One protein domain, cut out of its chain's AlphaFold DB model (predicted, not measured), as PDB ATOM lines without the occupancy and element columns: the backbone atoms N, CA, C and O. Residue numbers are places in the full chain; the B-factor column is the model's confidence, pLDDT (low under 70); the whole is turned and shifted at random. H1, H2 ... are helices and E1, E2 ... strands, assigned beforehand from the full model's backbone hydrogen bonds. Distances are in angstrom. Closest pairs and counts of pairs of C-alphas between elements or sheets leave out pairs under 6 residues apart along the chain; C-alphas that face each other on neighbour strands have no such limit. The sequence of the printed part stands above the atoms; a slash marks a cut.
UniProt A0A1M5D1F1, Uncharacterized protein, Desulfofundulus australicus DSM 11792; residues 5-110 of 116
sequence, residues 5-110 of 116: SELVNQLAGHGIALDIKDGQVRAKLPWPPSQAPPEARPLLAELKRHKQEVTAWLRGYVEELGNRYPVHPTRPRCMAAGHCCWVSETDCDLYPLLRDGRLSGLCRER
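Overview. This is residues 5 to 110 of the 116 residues of an uncharacterized protein of Desulfofundulus australicus DSM 11792 (UniProt A0A1M5D1F1). The domain has two sides, with H1 in the middle: on one side is a small three-stranded sheet of E3, E5 and E4 with short H4 at its margin, on the other the two-stranded hairpin E1 and E2 with H2 and H3. H1 is packed between E5 and H2, and H3 runs from the hairpin E1 and E2 to the larger sheet, which it grazes with residues 58 to 62. The printed part has 106 residues with four named helices and five named strands, in the order H1 E1 E2 H2 H3 E3 H4 E4 E5; the larger sheet's order is E3, E5, E4, both sheets are antiparallel, and the class is mixed, helices and strands. It is compact, with a radius of gyration of the C-alphas of 13.5 A, and rounded, spanning 36 by 28 by 23 A.

Arrangement. In the larger sheet, E5, residues 102 to 109, is the inner strand and bends by 78 degrees at residue 105. It forms a hairpin with E4, residues 94 to 99, with N 97 and O 106 2.9 A apart. Its other antiparallel neighbour is E3, residues 71 to 73, with N 72 and O 107 2.8 A apart. With H4, residues 76 to 80, E3 and E4 make a split strand-helix-strand unit, two strands running the same way with E5 between them, and its crossover is right-handed. H1, residues 5 to 13, is on this sheet at a height of 4.2 A, only just above its level; the closest C-alphas of H1 and E5 are those of Asn 9 and Gly 105, 4.1 A apart. H1 touches H4, closest at the C-alphas of Gly 13 and Pro 76, 4.4 A. H1 also touches H2, residues 40 to 49, closest at the C-alphas of Leu 11 and Leu 43, 6.6 A, at a shallow tilt of 34 degrees, only just short of steep, opposite ways. E1, residues 17 to 21, and E2, residues 24 to 28, form a hairpin, with N 19 and O 26 2.9 A apart. The closest C-alphas of E2 and H3, residues 51 to 64, are those of Val 25 and Thr 55, 5.2 A apart. In H1, H2, H3 and H4 every O i to N i+4 pair is within hydrogen-bond range.

Along the chain. E5 is 18.3 A long, E4 16.1 A, H3 19.9 A and H2 14.4 A. H1 begins at C-alpha 5, (102.295, 148.070, 150.513), and E5 ends at C-alpha 109, (116.125, 139.107, 141.160).

Size, cuts and confidence. The C-alphas farthest apart, of Arg 49 and Thr 90, are 38.8 A apart. The printed part has no cut; the links E2 to H2 and H4 to E4 are long. The model's pLDDT is under 70 at residues 66 to 70, 81 to 93, 101 and 110.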
ATOM      1  N   SER A   5     101.436 147.696 151.643       83.88
ATOM      2  CA  SER A   5     102.295 148.070 150.513       83.88
ATOM      3  C   SER A   5     102.824 149.503 150.625       83.88
ATOM      4  O   SER A   5     103.976 149.770 150.302       83.88
ATOM      5  N   GLU A   6     101.992 150.443 151.065       87.75
ATOM      6  CA  GLU A   6     102.381 151.844 151.218       87.75
ATOM      7  C   GLU A   6     103.375 152.026 152.371       87.75
ATOM      8  O   GLU A   6     104.388 152.702 152.204       87.75
ATOM      9  N   LEU A   7     103.163 151.335 153.492       90.62
ATOM     10  CA  LEU A   7     104.113 151.320 154.601       90.62
ATOM     11  C   LEU A   7     105.463 150.708 154.185       90.62
ATOM     12  O   LEU A   7     106.516 151.260 154.505       90.62
ATOM     13  N   VAL A   8     105.448 149.598 153.439       88.69
ATOM     14  CA  VAL A   8     106.665 148.952 152.912       88.69
ATOM     15  C   VAL A   8     107.421 149.898 151.973       88.69
ATOM     16  O   VAL A   8     108.635 150.038 152.110       88.69
ATOM     17  N   ASN A   9     106.721 150.604 151.079       85.88
ATOM     18  CA  ASN A   9     107.312 151.623 150.204       85.88
ATOM     19  C   ASN A   9     107.982 152.759 150.990       85.88
ATOM     20  O   ASN A   9     109.110 153.143 150.680       85.88
ATOM     21  N   GLN A  10     107.301 153.300 152.004       89.88
ATOM     22  CA  GLN A  10     107.834 154.397 152.815       89.88
ATOM     23  C   GLN A  10     109.083 153.951 153.592       89.88
ATOM     24  O   GLN A  10     110.099 154.643 153.579       89.88
ATOM     25  N   LEU A  11     109.064 152.753 154.187       90.44
ATOM     26  CA  LEU A  11     110.234 152.158 154.846       90.44
ATOM     27  C   LEU A  11     111.402 151.944 153.868       90.44
ATOM     28  O   LEU A  11     112.545 152.286 154.184       90.44
ATOM     29  N   ALA A  12     111.120 151.443 152.664       86.00
ATOM     30  CA  ALA A  12     112.110 151.245 151.608       86.00
ATOM     31  C   ALA A  12     112.755 152.568 151.155       86.00
ATOM     32  O   ALA A  12     113.962 152.614 150.908       86.00
ATOM     33  N   GLY A  13     111.996 153.671 151.143       84.88
ATOM     34  CA  GLY A  13     112.510 155.026 150.903       84.88
ATOM     35  C   GLY A  13     113.588 155.467 151.902       84.88
ATOM     36  O   GLY A  13     114.484 156.227 151.548       84.88
ATOM     37  N   HIS A  14     113.574 154.913 153.115       87.38
ATOM     38  CA  HIS A  14     114.603 155.111 154.141       87.38
ATOM     39  C   HIS A  14     115.705 154.041 154.112       87.38
ATOM     40  O   HIS A  14     116.575 154.014 154.975       87.38
ATOM     41  N   GLY A  15     115.686 153.122 153.148       84.06
ATOM     42  CA  GLY A  15     116.630 152.005 153.079       84.06
ATOM     43  C   GLY A  15     116.388 150.947 154.155       84.06
ATOM     44  O   GLY A  15     117.249 150.097 154.382       84.06
ATOM     45  N   ILE A  16     115.232 150.989 154.826       88.31
ATOM     46  CA  ILE A  16     114.835 149.980 155.804       88.31
ATOM     47  C   ILE A  16     114.353 148.755 155.039       88.31
ATOM     48  O   ILE A  16     113.377 148.803 154.291       88.31
ATOM     49  N   ALA A  17     115.046 147.645 155.253       83.69
ATOM     50  CA  ALA A  17     114.714 146.372 154.649       83.69
ATOM     51  C   ALA A  17     113.772 145.575 155.555       83.69
ATOM     52  O   ALA A  17     113.964 145.557 156.769       83.69
ATOM     53  N   LEU A  18     112.784 144.893 154.977       86.25
ATOM     54  CA  LEU A  18     111.932 143.948 155.700       86.25
ATOM     55  C   LEU A  18     112.272 142.522 155.278       86.25
ATOM     56  O   LEU A  18     112.427 142.251 154.094       86.25
ATOM     57  N   ASP A  19     112.373 141.632 156.256       79.44
ATOM     58  CA  ASP A  19     112.618 140.204 156.058       79.44
ATOM     59  C   ASP A  19     111.665 139.388 156.940       79.44
ATOM     60  O   ASP A  19     111.217 139.873 157.981       79.44
ATOM     61  N   ILE A  20     111.352 138.156 156.550       80.62
ATOM     62  CA  ILE A  20     110.571 137.229 157.366       80.62
ATOM     63  C   ILE A  20     111.536 136.278 158.064       80.62
ATOM     64  O   ILE A  20     112.074 135.355 157.463       80.62
ATOM     65  N   LYS A  21     111.679 136.448 159.379       76.94
ATOM     66  CA  LYS A  21     112.472 135.554 160.224       76.94
ATOM     67  C   LYS A  21     111.609 134.968 161.329       76.94
ATOM     68  O   LYS A  21     110.875 135.700 161.992       76.94
ATOM     69  N   ASP A  22     111.696 133.654 161.526       81.69
ATOM     70  CA  ASP A  22     110.894 132.911 162.514       81.69
ATOM     71  C   ASP A  22     109.384 133.144 162.326       81.69
ATOM     72  O   ASP A  22     108.602 133.234 163.269       81.69
ATOM     73  N   GLY A  23     108.981 133.332 161.069       78.00
ATOM     74  CA  GLY A  23     107.607 133.619 160.695       78.00
ATOM     75  C   GLY A  23     107.075 134.995 161.079       78.00
ATOM     76  O   GLY A  23     105.866 135.205 161.043       78.00
ATOM     77  N   GLN A  24     107.955 135.934 161.414       81.31
ATOM     78  CA  GLN A  24     107.598 137.316 161.700       81.31
ATOM     79  C   GLN A  24     108.413 138.275 160.845       81.31
ATOM     80  O   GLN A  24     109.608 138.066 160.632       81.31
ATOM     81  N   VAL A  25     107.795 139.382 160.433       86.31
ATOM     82  CA  VAL A  25     108.549 140.464 159.802       86.31
ATOM     83  C   VAL A  25     109.565 141.060 160.785       86.31
ATOM     84  O   VAL A  25     109.259 141.330 161.955       86.31
ATOM     85  N   ARG A  26     110.788 141.273 160.311       87.81
ATOM     86  CA  ARG A  26     111.854 142.000 160.996       87.81
ATOM     87  C   ARG A  26     112.359 143.114 160.093       87.81
ATOM     88  O   ARG A  26     112.575 142.905 158.906       87.81
ATOM     89  N   ALA A  27     112.567 144.287 160.683       90.25
ATOM     90  CA  ALA A  27     113.199 145.407 160.007       90.25
ATOM     91  C   ALA A  27     114.719 145.336 160.184       90.25
ATOM     92  O   ALA A  27     115.217 145.274 161.310       90.25
ATOM     93  N   LYS A  28     115.453 145.382 159.076       90.06
ATOM     94  CA  LYS A  28     116.893 145.603 159.030       90.06
ATOM     95  C   LYS A  28     117.126 147.078 158.721       90.06
ATOM     96  O   LYS A  28     116.839 147.555 157.625       90.06
ATOM     97  N   LEU A  29     117.609 147.793 159.730       91.12
ATOM     98  CA  LEU A  29     117.894 149.219 159.646       91.12
ATOM     99  C   LEU A  29     119.278 149.437 159.012       91.12
ATOM    100  O   LEU A  29     120.205 148.689 159.336       91.12
ATOM    101  N   PRO A  30     119.454 150.465 158.170       89.25
ATOM    102  CA  PRO A  30     120.773 150.851 157.666       89.25
ATOM    103  C   PRO A  30     121.602 151.651 158.690       89.25
ATOM    104  O   PRO A  30     122.750 151.994 158.422       89.25
ATOM    105  N   TRP A  31     121.046 151.913 159.877       90.75
ATOM    106  CA  TRP A  31     121.671 152.631 160.990       90.75
ATOM    107  C   TRP A  31     121.348 151.967 162.339       90.75
ATOM    108  O   TRP A  31     120.356 151.236 162.455       90.75
ATOM    109  N   PRO A  32     122.130 152.249 163.399       90.56
ATOM    110  CA  PRO A  32     121.766 151.886 164.765       90.56
ATOM    111  C   PRO A  32     120.389 152.456 165.157       90.56
ATOM    112  O   PRO A  32     120.076 153.586 164.778       90.56
ATOM    113  N   PRO A  33     119.574 151.755 165.970       84.69
ATOM    114  CA  PRO A  33     118.244 152.236 166.366       84.69
ATOM    115  C   PRO A  33     118.236 153.630 167.014       84.69
ATOM    116  O   PRO A  33     117.292 154.392 166.824       84.69
ATOM    117  N   SER A  34     119.298 153.987 167.742       89.00
ATOM    118  CA  SER A  34     119.470 155.308 168.363       89.00
ATOM    119  C   SER A  34     119.651 156.447 167.354       89.00
ATOM    120  O   SER A  34     119.403 157.601 167.689       89.00
ATOM    121  N   GLN A  35     120.051 156.130 166.122       93.00
ATOM    122  CA  GLN A  35     120.301 157.082 165.039       93.00
ATOM    123  C   GLN A  35     119.164 157.110 164.011       93.00
ATOM    124  O   GLN A  35     119.326 157.665 162.928       93.00
ATOM    125  N   ALA A  36     118.003 156.527 164.333       91.12
ATOM    126  CA  ALA A  36     116.863 156.542 163.429       91.12
ATOM    127  C   ALA A  36     116.437 157.986 163.085       91.12
ATOM    128  O   ALA A  36     116.141 158.754 164.020       91.12
ATOM    129  N   PRO A  37     116.356 158.337 161.782       93.06
ATOM    130  CA  PRO A  37     115.878 159.636 161.330       93.06
ATOM    131  C   PRO A  37     114.488 159.948 161.898       93.06
ATOM    132  O   PRO A  37     113.678 159.021 162.030       93.06
ATOM    133  N   PRO A  38     114.191 161.211 162.257       93.81
ATOM    134  CA  PRO A  38     112.899 161.599 162.822       93.81
ATOM    135  C   PRO A  38     111.703 161.111 161.999       93.81
ATOM    136  O   PRO A  38     110.740 160.606 162.569       93.81
ATOM    137  N   GLU A  39     111.803 161.181 160.674       91.69
ATOM    138  CA  GLU A  39     110.772 160.760 159.730       91.69
ATOM    139  C   GLU A  39     110.594 159.232 159.636       91.69
ATOM    140  O   GLU A  39     109.488 158.756 159.395       91.69
ATOM    141  N   ALA A  40     111.630 158.441 159.935       92.31
ATOM    142  CA  ALA A  40     111.550 156.977 159.926       92.31
ATOM    143  C   ALA A  40     110.930 156.399 161.214       92.31
ATOM    144  O   ALA A  40     110.397 155.287 161.221       92.31
ATOM    145  N   ARG A  41     110.990 157.135 162.331       92.50
ATOM    146  CA  ARG A  41     110.454 156.702 163.636       92.50
ATOM    147  C   ARG A  41     108.951 156.390 163.623       92.50
ATOM    148  O   ARG A  41     108.600 155.317 164.122       92.50
ATOM    149  N   PRO A  42     108.057 157.252 163.091       93.69
ATOM    150  CA  PRO A  42     106.632 156.932 163.030       93.69
ATOM    151  C   PRO A  42     106.358 155.695 162.167       93.69
ATOM    152  O   PRO A  42     105.546 154.864 162.564       93.69
ATOM    153  N   LEU A  43     107.102 155.501 161.074       93.62
ATOM    154  CA  LEU A  43     106.969 154.326 160.205       93.62
ATOM    155  C   LEU A  43     107.344 153.030 160.929       93.62
ATOM    156  O   LEU A  43     106.653 152.021 160.823       93.62
ATOM    157  N   LEU A  44     108.419 153.051 161.722       93.19
ATOM    158  CA  LEU A  44     108.813 151.908 162.550       93.19
ATOM    159  C   LEU A  44     107.784 151.606 163.649       93.19
ATOM    160  O   LEU A  44     107.544 150.440 163.974       93.19
ATOM    161  N   ALA A  45     107.155 152.639 164.217       93.25
ATOM    162  CA  ALA A  45     106.072 152.471 165.181       93.25
ATOM    163  C   ALA A  45     104.812 151.879 164.526       93.25
ATOM    164  O   ALA A  45     104.179 150.991 165.104       93.25
ATOM    165  N   GLU A  46     104.478 152.317 163.313       94.06
ATOM    166  CA  GLU A  46     103.370 151.782 162.525       94.06
ATOM    167  C   GLU A  46     103.629 150.328 162.119       94.06
ATOM    168  O   GLU A  46     102.785 149.470 162.363       94.06
ATOM    169  N   LEU A  47     104.842 149.998 161.664       92.50
ATOM    170  CA  LEU A  47     105.261 148.617 161.404       92.50
ATOM    171  C   LEU A  47     105.110 147.729 162.640       92.50
ATOM    172  O   LEU A  47     104.664 146.588 162.534       92.50
ATOM    173  N   LYS A  48     105.461 148.234 163.829       92.81
ATOM    174  CA  LYS A  48     105.276 147.489 165.080       92.81
ATOM    175  C   LYS A  48     103.793 147.251 165.379       92.81
ATOM    176  O   LYS A  48     103.444 146.162 165.829       92.81
ATOM    177  N   ARG A  49     102.934 148.244 165.132       93.62
ATOM    178  CA  ARG A  49     101.480 148.157 165.347       93.62
ATOM    179  C   ARG A  49     100.807 147.202 164.358       93.62
ATOM    180  O   ARG A  49      99.965 146.413 164.767       93.62
ATOM    181  N   HIS A  50     101.229 147.227 163.099       91.19
ATOM    182  CA  HIS A  50     100.660 146.449 161.994       91.19
ATOM    183  C   HIS A  50     101.498 145.213 161.642       91.19
ATOM    184  O   HIS A  50     101.402 144.661 160.548       91.19
ATOM    185  N   LYS A  51     102.332 144.741 162.577       90.38
ATOM    186  CA  LYS A  51     103.346 143.709 162.318       90.38
ATOM    187  C   LYS A  51     102.762 142.435 161.706       90.38
ATOM    188  O   LYS A  51     103.346 141.877 160.781       90.38
ATOM    189  N   GLN A  52     101.631 141.964 162.231       90.50
ATOM    190  CA  GLN A  52     100.976 140.742 161.754       90.50
ATOM    191  C   GLN A  52     100.389 140.918 160.353       90.50
ATOM    192  O   GLN A  52     100.584 140.053 159.507       90.50
ATOM    193  N   GLU A  53      99.745 142.055 160.096       91.06
ATOM    194  CA  GLU A  53      99.166 142.404 158.797       91.06
ATOM    195  C   GLU A  53     100.249 142.485 157.713       91.06
ATOM    196  O   GLU A  53     100.148 141.831 156.678       91.06
ATOM    197  N   VAL A  54     101.350 143.191 157.995       89.12
ATOM    198  CA  VAL A  54     102.507 143.286 157.091       89.12
ATOM    199  C   VAL A  54     103.173 141.924 156.891       89.12
ATOM    200  O   VAL A  54     103.585 141.600 155.781       89.12
ATOM    201  N   THR A  55     103.254 141.093 157.937       88.88
ATOM    202  CA  THR A  55     103.794 139.727 157.819       88.88
ATOM    203  C   THR A  55     102.924 138.870 156.901       88.88
ATOM    204  O   THR A  55     103.458 138.204 156.019       88.88
ATOM    205  N   ALA A  56     101.601 138.883 157.087       88.50
ATOM    206  CA  ALA A  56     100.671 138.127 156.253       88.50
ATOM    207  C   ALA A  56     100.721 138.599 154.795       88.50
ATOM    208  O   ALA A  56     100.784 137.775 153.887       88.50
ATOM    209  N   TRP A  57     100.780 139.917 154.582       87.75
ATOM    210  CA  TRP A  57     100.919 140.509 153.257       87.75
ATOM    211  C   TRP A  57     102.226 140.085 152.570       87.75
ATOM    212  O   TRP A  57     102.183 139.599 151.444       87.75
ATOM    213  N   LEU A  58     103.372 140.179 153.260       82.56
ATOM    214  CA  LEU A  58     104.666 139.743 152.719       82.56
ATOM    215  C   LEU A  58     104.670 138.245 152.388       82.56
ATOM    216  O   LEU A  58     105.166 137.863 151.334       82.56
ATOM    217  N   ARG A  59     104.105 137.397 153.260       81.44
ATOM    218  CA  ARG A  59     104.009 135.947 153.019       81.44
ATOM    219  C   ARG A  59     103.172 135.626 151.795       81.44
ATOM    220  O   ARG A  59     103.672 134.945 150.911       81.44
ATOM    221  N   GLY A  60     101.949 136.156 151.727       81.50
ATOM    222  CA  GLY A  60     101.071 135.936 150.578       81.50
ATOM    223  C   GLY A  60     101.732 136.390 149.280       81.50
ATOM    224  O   GLY A  60     101.666 135.696 148.273       81.50
ATOM    225  N   TYR A  61     102.472 137.499 149.322       75.25
ATOM    226  CA  TYR A  61     103.189 137.994 148.155       75.25
ATOM    227  C   TYR A  61     104.332 137.072 147.701       75.25
ATOM    228  O   TYR A  61     104.481 136.813 146.511       75.25
ATOM    229  N   VAL A  62     105.125 136.538 148.634       73.56
ATOM    230  CA  VAL A  62     106.205 135.584 148.319       73.56
ATOM    231  C   VAL A  62     105.640 134.232 147.852       73.56
ATOM    232  O   VAL A  62     106.171 133.637 146.910       73.56
ATOM    233  N   GLU A  63     104.539 133.774 148.450       76.06
ATOM    234  CA  GLU A  63     103.830 132.549 148.063       76.06
ATOM    235  C   GLU A  63     103.237 132.649 146.651       76.06
ATOM    236  O   GLU A  63     103.403 131.726 145.855       76.06
ATOM    237  N   GLU A  64     102.617 133.779 146.296       74.25
ATOM    238  CA  GLU A  64     102.112 134.041 144.940       74.25
ATOM    239  C   GLU A  64     103.235 134.065 143.888       74.25
ATOM    240  O   GLU A  64     103.044 133.624 142.756       74.25
ATOM    241  N   LEU A  65     104.436 134.511 144.270       70.12
ATOM    242  CA  LEU A  65     105.645 134.420 143.440       70.12
ATOM    243  C   LEU A  65     106.252 132.999 143.418       70.12
ATOM    244  O   LEU A  65     107.331 132.781 142.861       70.12
ATOM    245  N   GLY A  66     105.564 132.020 144.013       62.03
ATOM    246  CA  GLY A  66     105.922 130.606 144.029       62.03
ATOM    247  C   GLY A  66     107.075 130.256 144.967       62.03
ATOM    248  O   GLY A  66     107.669 129.195 144.790       62.03
ATOM    249  N   ASN A  67     107.440 131.130 145.915       64.31
ATOM    250  CA  ASN A  67     108.659 131.017 146.735       64.31
ATOM    251  C   ASN A  67     109.961 130.888 145.909       64.31
ATOM    252  O   ASN A  67     110.978 130.427 146.422       64.31
ATOM    253  N   ARG A  68     109.946 131.254 144.619       57.84
ATOM    254  CA  ARG A  68     111.055 130.972 143.690       57.84
ATOM    255  C   ARG A  68     112.155 132.028 143.685       57.84
ATOM    256  O   ARG A  68     113.212 131.768 143.120       57.84
ATOM    257  N   TYR A  69     111.918 133.198 144.278       60.53
ATOM    258  CA  TYR A  69     112.826 134.340 144.162       60.53
ATOM    259  C   TYR A  69     113.077 135.006 145.513       60.53
ATOM    260  O   TYR A  69     112.117 135.268 146.246       60.53
ATOM    261  N   PRO A  70     114.337 135.353 145.818       63.59
ATOM    262  CA  PRO A  70     114.642 136.293 146.881       63.59
ATOM    263  C   PRO A  70     113.935 137.625 146.599       63.59
ATOM    264  O   PRO A  70     114.053 138.201 145.511       63.59
ATOM    265  N   VAL A  71     113.163 138.105 147.573       72.31
ATOM    266  CA  VAL A  71     112.584 139.449 147.540       72.31
ATOM    267  C   VAL A  71     113.497 140.401 148.296       72.31
ATOM    268  O   VAL A  71     113.970 140.117 149.395       72.31
ATOM    269  N   HIS A  72     113.742 141.552 147.694       74.62
ATOM    270  CA  HIS A  72     114.597 142.601 148.214       74.62
ATOM    271  C   HIS A  72     113.781 143.874 148.403       74.62
ATOM    272  O   HIS A  72     112.827 144.105 147.666       74.62
ATOM    273  N   PRO A  73     114.155 144.754 149.334       73.75
ATOM    274  CA  PRO A  73     113.561 146.077 149.400       73.75
ATOM    275  C   PRO A  73     114.000 146.896 148.188       73.75
ATOM    276  O   PRO A  73     115.148 146.812 147.738       73.75
ATOM    277  N   THR A  74     113.104 147.743 147.694       76.38
ATOM    278  CA  THR A  74     113.469 148.738 146.684       76.38
ATOM    279  C   THR A  74     114.454 149.729 147.304       76.38
ATOM    280  O   THR A  74     114.228 150.247 148.395       76.38
ATOM    281  N   ARG A  75     115.581 149.996 146.639       75.19
ATOM    282  CA  ARG A  75     116.585 150.935 147.170       75.19
ATOM    283  C   ARG A  75     116.027 152.371 147.159       75.19
ATOM    284  O   ARG A  75     115.332 152.715 146.203       75.19
ATOM    285  N   PRO A  76     116.404 153.255 148.104       76.25
ATOM    286  CA  PRO A  76     115.953 154.653 148.120       76.25
ATOM    287  C   PRO A  76     116.144 155.385 146.789       76.25
ATOM    288  O   PRO A  76     115.222 156.015 146.284       76.25
ATOM    289  N   ARG A  77     117.319 155.227 146.163       73.44
ATOM    290  CA  ARG A  77     117.617 155.812 144.845       73.44
ATOM    291  C   ARG A  77     116.662 155.334 143.746       73.44
ATOM    292  O   ARG A  77     116.317 156.099 142.859       73.44
ATOM    293  N   CYS A  78     116.216 154.083 143.828       73.75
ATOM    294  CA  CYS A  78     115.270 153.496 142.889       73.75
ATOM    295  C   CYS A  78     113.860 154.041 143.133       73.75
ATOM    296  O   CYS A  78     113.172 154.402 142.190       73.75
ATOM    297  N   MET A  79     113.452 154.196 144.397       73.44
ATOM    298  CA  MET A  79     112.201 154.885 144.729       73.44
ATOM    299  C   MET A  79     112.205 156.334 144.213       73.44
ATOM    300  O   MET A  79     111.224 156.769 143.619       73.44
ATOM    301  N   ALA A  80     113.323 157.055 144.370       73.25
ATOM    302  CA  ALA A  80     113.487 158.425 143.875       73.25
ATOM    303  C   ALA A  80     113.477 158.523 142.337       73.25
ATOM    304  O   ALA A  80     112.939 159.480 141.790       73.25
ATOM    305  N   ALA A  81     114.016 157.518 141.639       69.75
ATOM    306  CA  ALA A  81     113.944 157.391 140.180       69.75
ATOM    307  C   ALA A  81     112.569 156.901 139.674       69.75
ATOM    308  O   ALA A  81     112.369 156.723 138.474       69.75
ATOM    309  N   GLY A  82     111.621 156.657 140.582       63.78
ATOM    310  CA  GLY A  82     110.288 156.147 140.279       63.78
ATOM    311  C   GLY A  82     110.211 154.636 140.041       63.78
ATOM    312  O   GLY A  82     109.121 154.172 139.715       63.78
ATOM    313  N   HIS A  83     111.319 153.881 140.143       64.19
ATOM    314  CA  HIS A  83     111.408 152.405 140.095       64.19
ATOM    315  C   HIS A  83     112.870 151.885 140.186       64.19
ATOM    316  O   HIS A  83     113.830 152.638 140.009       64.19
ATOM    317  N   CYS A  84     113.061 150.573 140.447       61.91
ATOM    318  CA  CYS A  84     114.350 149.877 140.232       61.91
ATOM    319  C   CYS A  84     114.807 150.182 138.790       61.91
ATOM    320  O   CYS A  84     114.020 149.944 137.881       61.91
ATOM    321  N   CYS A  85     115.990 150.799 138.614       56.66
ATOM    322  CA  CYS A  85     116.440 151.483 137.390       56.66
ATOM    323  C   CYS A  85     116.308 150.579 136.157       56.66
ATOM    324  O   CYS A  85     117.246 149.882 135.788       56.66
ATOM    325  N   TRP A  86     115.139 150.584 135.519       49.22
ATOM    326  CA  TRP A  86     114.786 149.566 134.531       49.22
ATOM    327  C   TRP A  86     115.528 149.783 133.204       49.22
ATOM    328  O   TRP A  86     115.451 148.936 132.319       49.22
ATOM    329  N   VAL A  87     116.244 150.911 133.048       42.44
ATOM    330  CA  VAL A  87     116.760 151.336 131.738       42.44
ATOM    331  C   VAL A  87     118.097 152.108 131.742       42.44
ATOM    332  O   VAL A  87     118.608 152.365 130.658       42.44
ATOM    333  N   SER A  88     118.702 152.498 132.879       45.59
ATOM    334  CA  SER A  88     119.812 153.486 132.833       45.59
ATOM    335  C   SER A  88     121.074 153.208 133.654       45.59
ATOM    336  O   SER A  88     122.048 153.931 133.478       45.59
ATOM    337  N   GLU A  89     121.113 152.191 134.518       50.69
ATOM    338  CA  GLU A  89     122.357 151.771 135.180       50.69
ATOM    339  C   GLU A  89     122.532 150.271 134.954       50.69
ATOM    340  O   GLU A  89     121.726 149.468 135.415       50.69
ATOM    341  N   THR A  90     123.576 149.904 134.218       50.81
ATOM    342  CA  THR A  90     123.921 148.554 133.743       50.81
ATOM    343  C   THR A  90     124.070 147.473 134.826       50.81
ATOM    344  O   THR A  90     124.204 146.309 134.470       50.81
ATOM    345  N   ASP A  91     123.964 147.819 136.116       56.81
ATOM    346  CA  ASP A  91     124.288 146.945 137.257       56.81
ATOM    347  C   ASP A  91     123.108 146.726 138.234       56.81
ATOM    348  O   ASP A  91     123.303 146.456 139.425       56.81
ATOM    349  N   CYS A  92     121.857 146.909 137.791       62.56
ATOM    350  CA  CYS A  92     120.683 146.646 138.631       62.56
ATOM    351  C   CYS A  92     119.988 145.329 138.252       62.56
ATOM    352  O   CYS A  92     119.045 145.313 137.468       62.56
ATOM    353  N   ASP A  93     120.401 144.228 138.884       65.56
ATOM    354  CA  ASP A  93     119.807 142.890 138.688       65.56
ATOM    355  C   ASP A  93     118.431 142.700 139.359       65.56
ATOM    356  O   ASP A  93     117.873 141.596 139.371       65.56
ATOM    357  N   LEU A  94     117.874 143.771 139.933       71.69
ATOM    358  CA  LEU A  94     116.633 143.755 140.696       71.69
ATOM    359  C   LEU A  94     115.488 144.408 139.908       71.69
ATOM    360  O   LEU A  94     115.579 145.555 139.484       71.69
ATOM    361  N   TYR A  95     114.379 143.690 139.769       73.44
ATOM    362  CA  TYR A  95     113.177 144.095 139.043       73.44
ATOM    363  C   TYR A  95     112.085 144.511 140.023       73.44
ATOM    364  O   TYR A  95     111.812 143.752 140.956       73.44
ATOM    365  N   PRO A  96     111.426 145.667 139.824       77.19
ATOM    366  CA  PRO A  96     110.381 146.116 140.728       77.19
ATOM    367  C   PRO A  96     109.194 145.156 140.683       77.19
ATOM    368  O   PRO A  96     108.763 144.699 139.622       77.19
ATOM    369  N   LEU A  97     108.659 144.857 141.857       77.69
ATOM    370  CA  LEU A  97     107.482 144.024 142.015       77.69
ATOM    371  C   LEU A  97     106.241 144.918 142.121       77.69
ATOM    372  O   LEU A  97     106.194 145.843 142.942       77.69
ATOM    373  N   LEU A  98     105.244 144.653 141.273       76.44
ATOM    374  CA  LEU A  98     103.981 145.390 141.246       76.44
ATOM    375  C   LEU A  98     102.868 144.616 141.965       76.44
ATOM    376  O   LEU A  98     102.758 143.396 141.840       76.44
ATOM    377  N   ARG A  99     102.015 145.335 142.693       72.94
ATOM    378  CA  ARG A  99     100.768 144.848 143.289       72.94
ATOM    379  C   ARG A  99      99.639 145.771 142.852       72.94
ATOM    380  O   ARG A  99      99.736 146.976 143.055       72.94
ATOM    381  N   ASP A 100      98.609 145.224 142.212       73.69
ATOM    382  CA  ASP A 100      97.452 145.991 141.719       73.69
ATOM    383  C   ASP A 100      97.851 147.203 140.850       73.69
ATOM    384  O   ASP A 100      97.314 148.303 140.972       73.69
ATOM    385  N   GLY A 101      98.870 147.019 140.002       69.50
ATOM    386  CA  GLY A 101      99.421 148.076 139.146       69.50
ATOM    387  C   GLY A 101     100.260 149.137 139.876       69.50
ATOM    388  O   GLY A 101     100.674 150.112 139.254       69.50
ATOM    389  N   ARG A 102     100.532 148.965 141.175       72.38
ATOM    390  CA  ARG A 102     101.319 149.881 142.016       72.38
ATOM    391  C   ARG A 102     102.601 149.232 142.525       72.38
ATOM    392  O   ARG A 102     102.698 148.014 142.609       72.38
ATOM    393  N   LEU A 103     103.594 150.043 142.885       73.88
ATOM    394  CA  LEU A 103     104.844 149.551 143.471       73.88
ATOM    395  C   LEU A 103     104.579 148.897 144.830       73.88
ATOM    396  O   LEU A 103     103.938 149.492 145.694       73.88
ATOM    397  N   SER A 104     105.116 147.695 145.023       76.06
ATOM    398  CA  SER A 104     105.018 146.957 146.290       76.06
ATOM    399  C   SER A 104     106.060 147.382 147.336       76.06
ATOM    400  O   SER A 104     105.967 146.991 148.496       76.06
ATOM    401  N   GLY A 105     107.078 148.146 146.932       75.94
ATOM    402  CA  GLY A 105     108.246 148.477 147.758       75.94
ATOM    403  C   GLY A 105     109.295 147.374 147.776       75.94
ATOM    404  O   GLY A 105     110.343 147.517 148.408       75.94
ATOM    405  N   LEU A 106     109.064 146.308 147.013       79.25
ATOM    406  CA  LEU A 106     109.965 145.184 146.841       79.25
ATOM    407  C   LEU A 106     110.483 145.133 145.395       79.25
ATOM    408  O   LEU A 106     109.784 145.504 144.451       79.25
ATOM    409  N   CYS A 107     111.701 144.637 145.223       79.75
ATOM    410  CA  CYS A 107     112.240 144.184 143.949       79.75
ATOM    411  C   CYS A 107     112.595 142.688 144.071       79.75
ATOM    412  O   CYS A 107     112.881 142.200 145.162       79.75
ATOM    413  N   ARG A 108     112.585 141.943 142.968       75.31
ATOM    414  CA  ARG A 108     113.075 140.554 142.892       75.31
ATOM    415  C   ARG A 108     114.298 140.468 142.001       75.31
ATOM    416  O   ARG A 108     114.470 141.313 141.131       75.31
ATOM    417  N   GLU A 109     115.085 139.417 142.141       71.81
ATOM    418  CA  GLU A 109     116.125 139.107 141.160       71.81
ATOM    419  C   GLU A 109     115.533 138.777 139.774       71.81
ATOM    420  O   GLU A 109     114.371 138.355 139.628       71.81
ATOM    421  N   ARG A 110     116.346 138.980 138.730       66.12
ATOM    422  CA  ARG A 110     116.008 138.595 137.358       66.12
ATOM    423  C   ARG A 110     115.712 137.096 137.287       66.12
ATOM    424  O   ARG A 110     116.534 136.255 137.633       66.12
TER     425      ARG A 110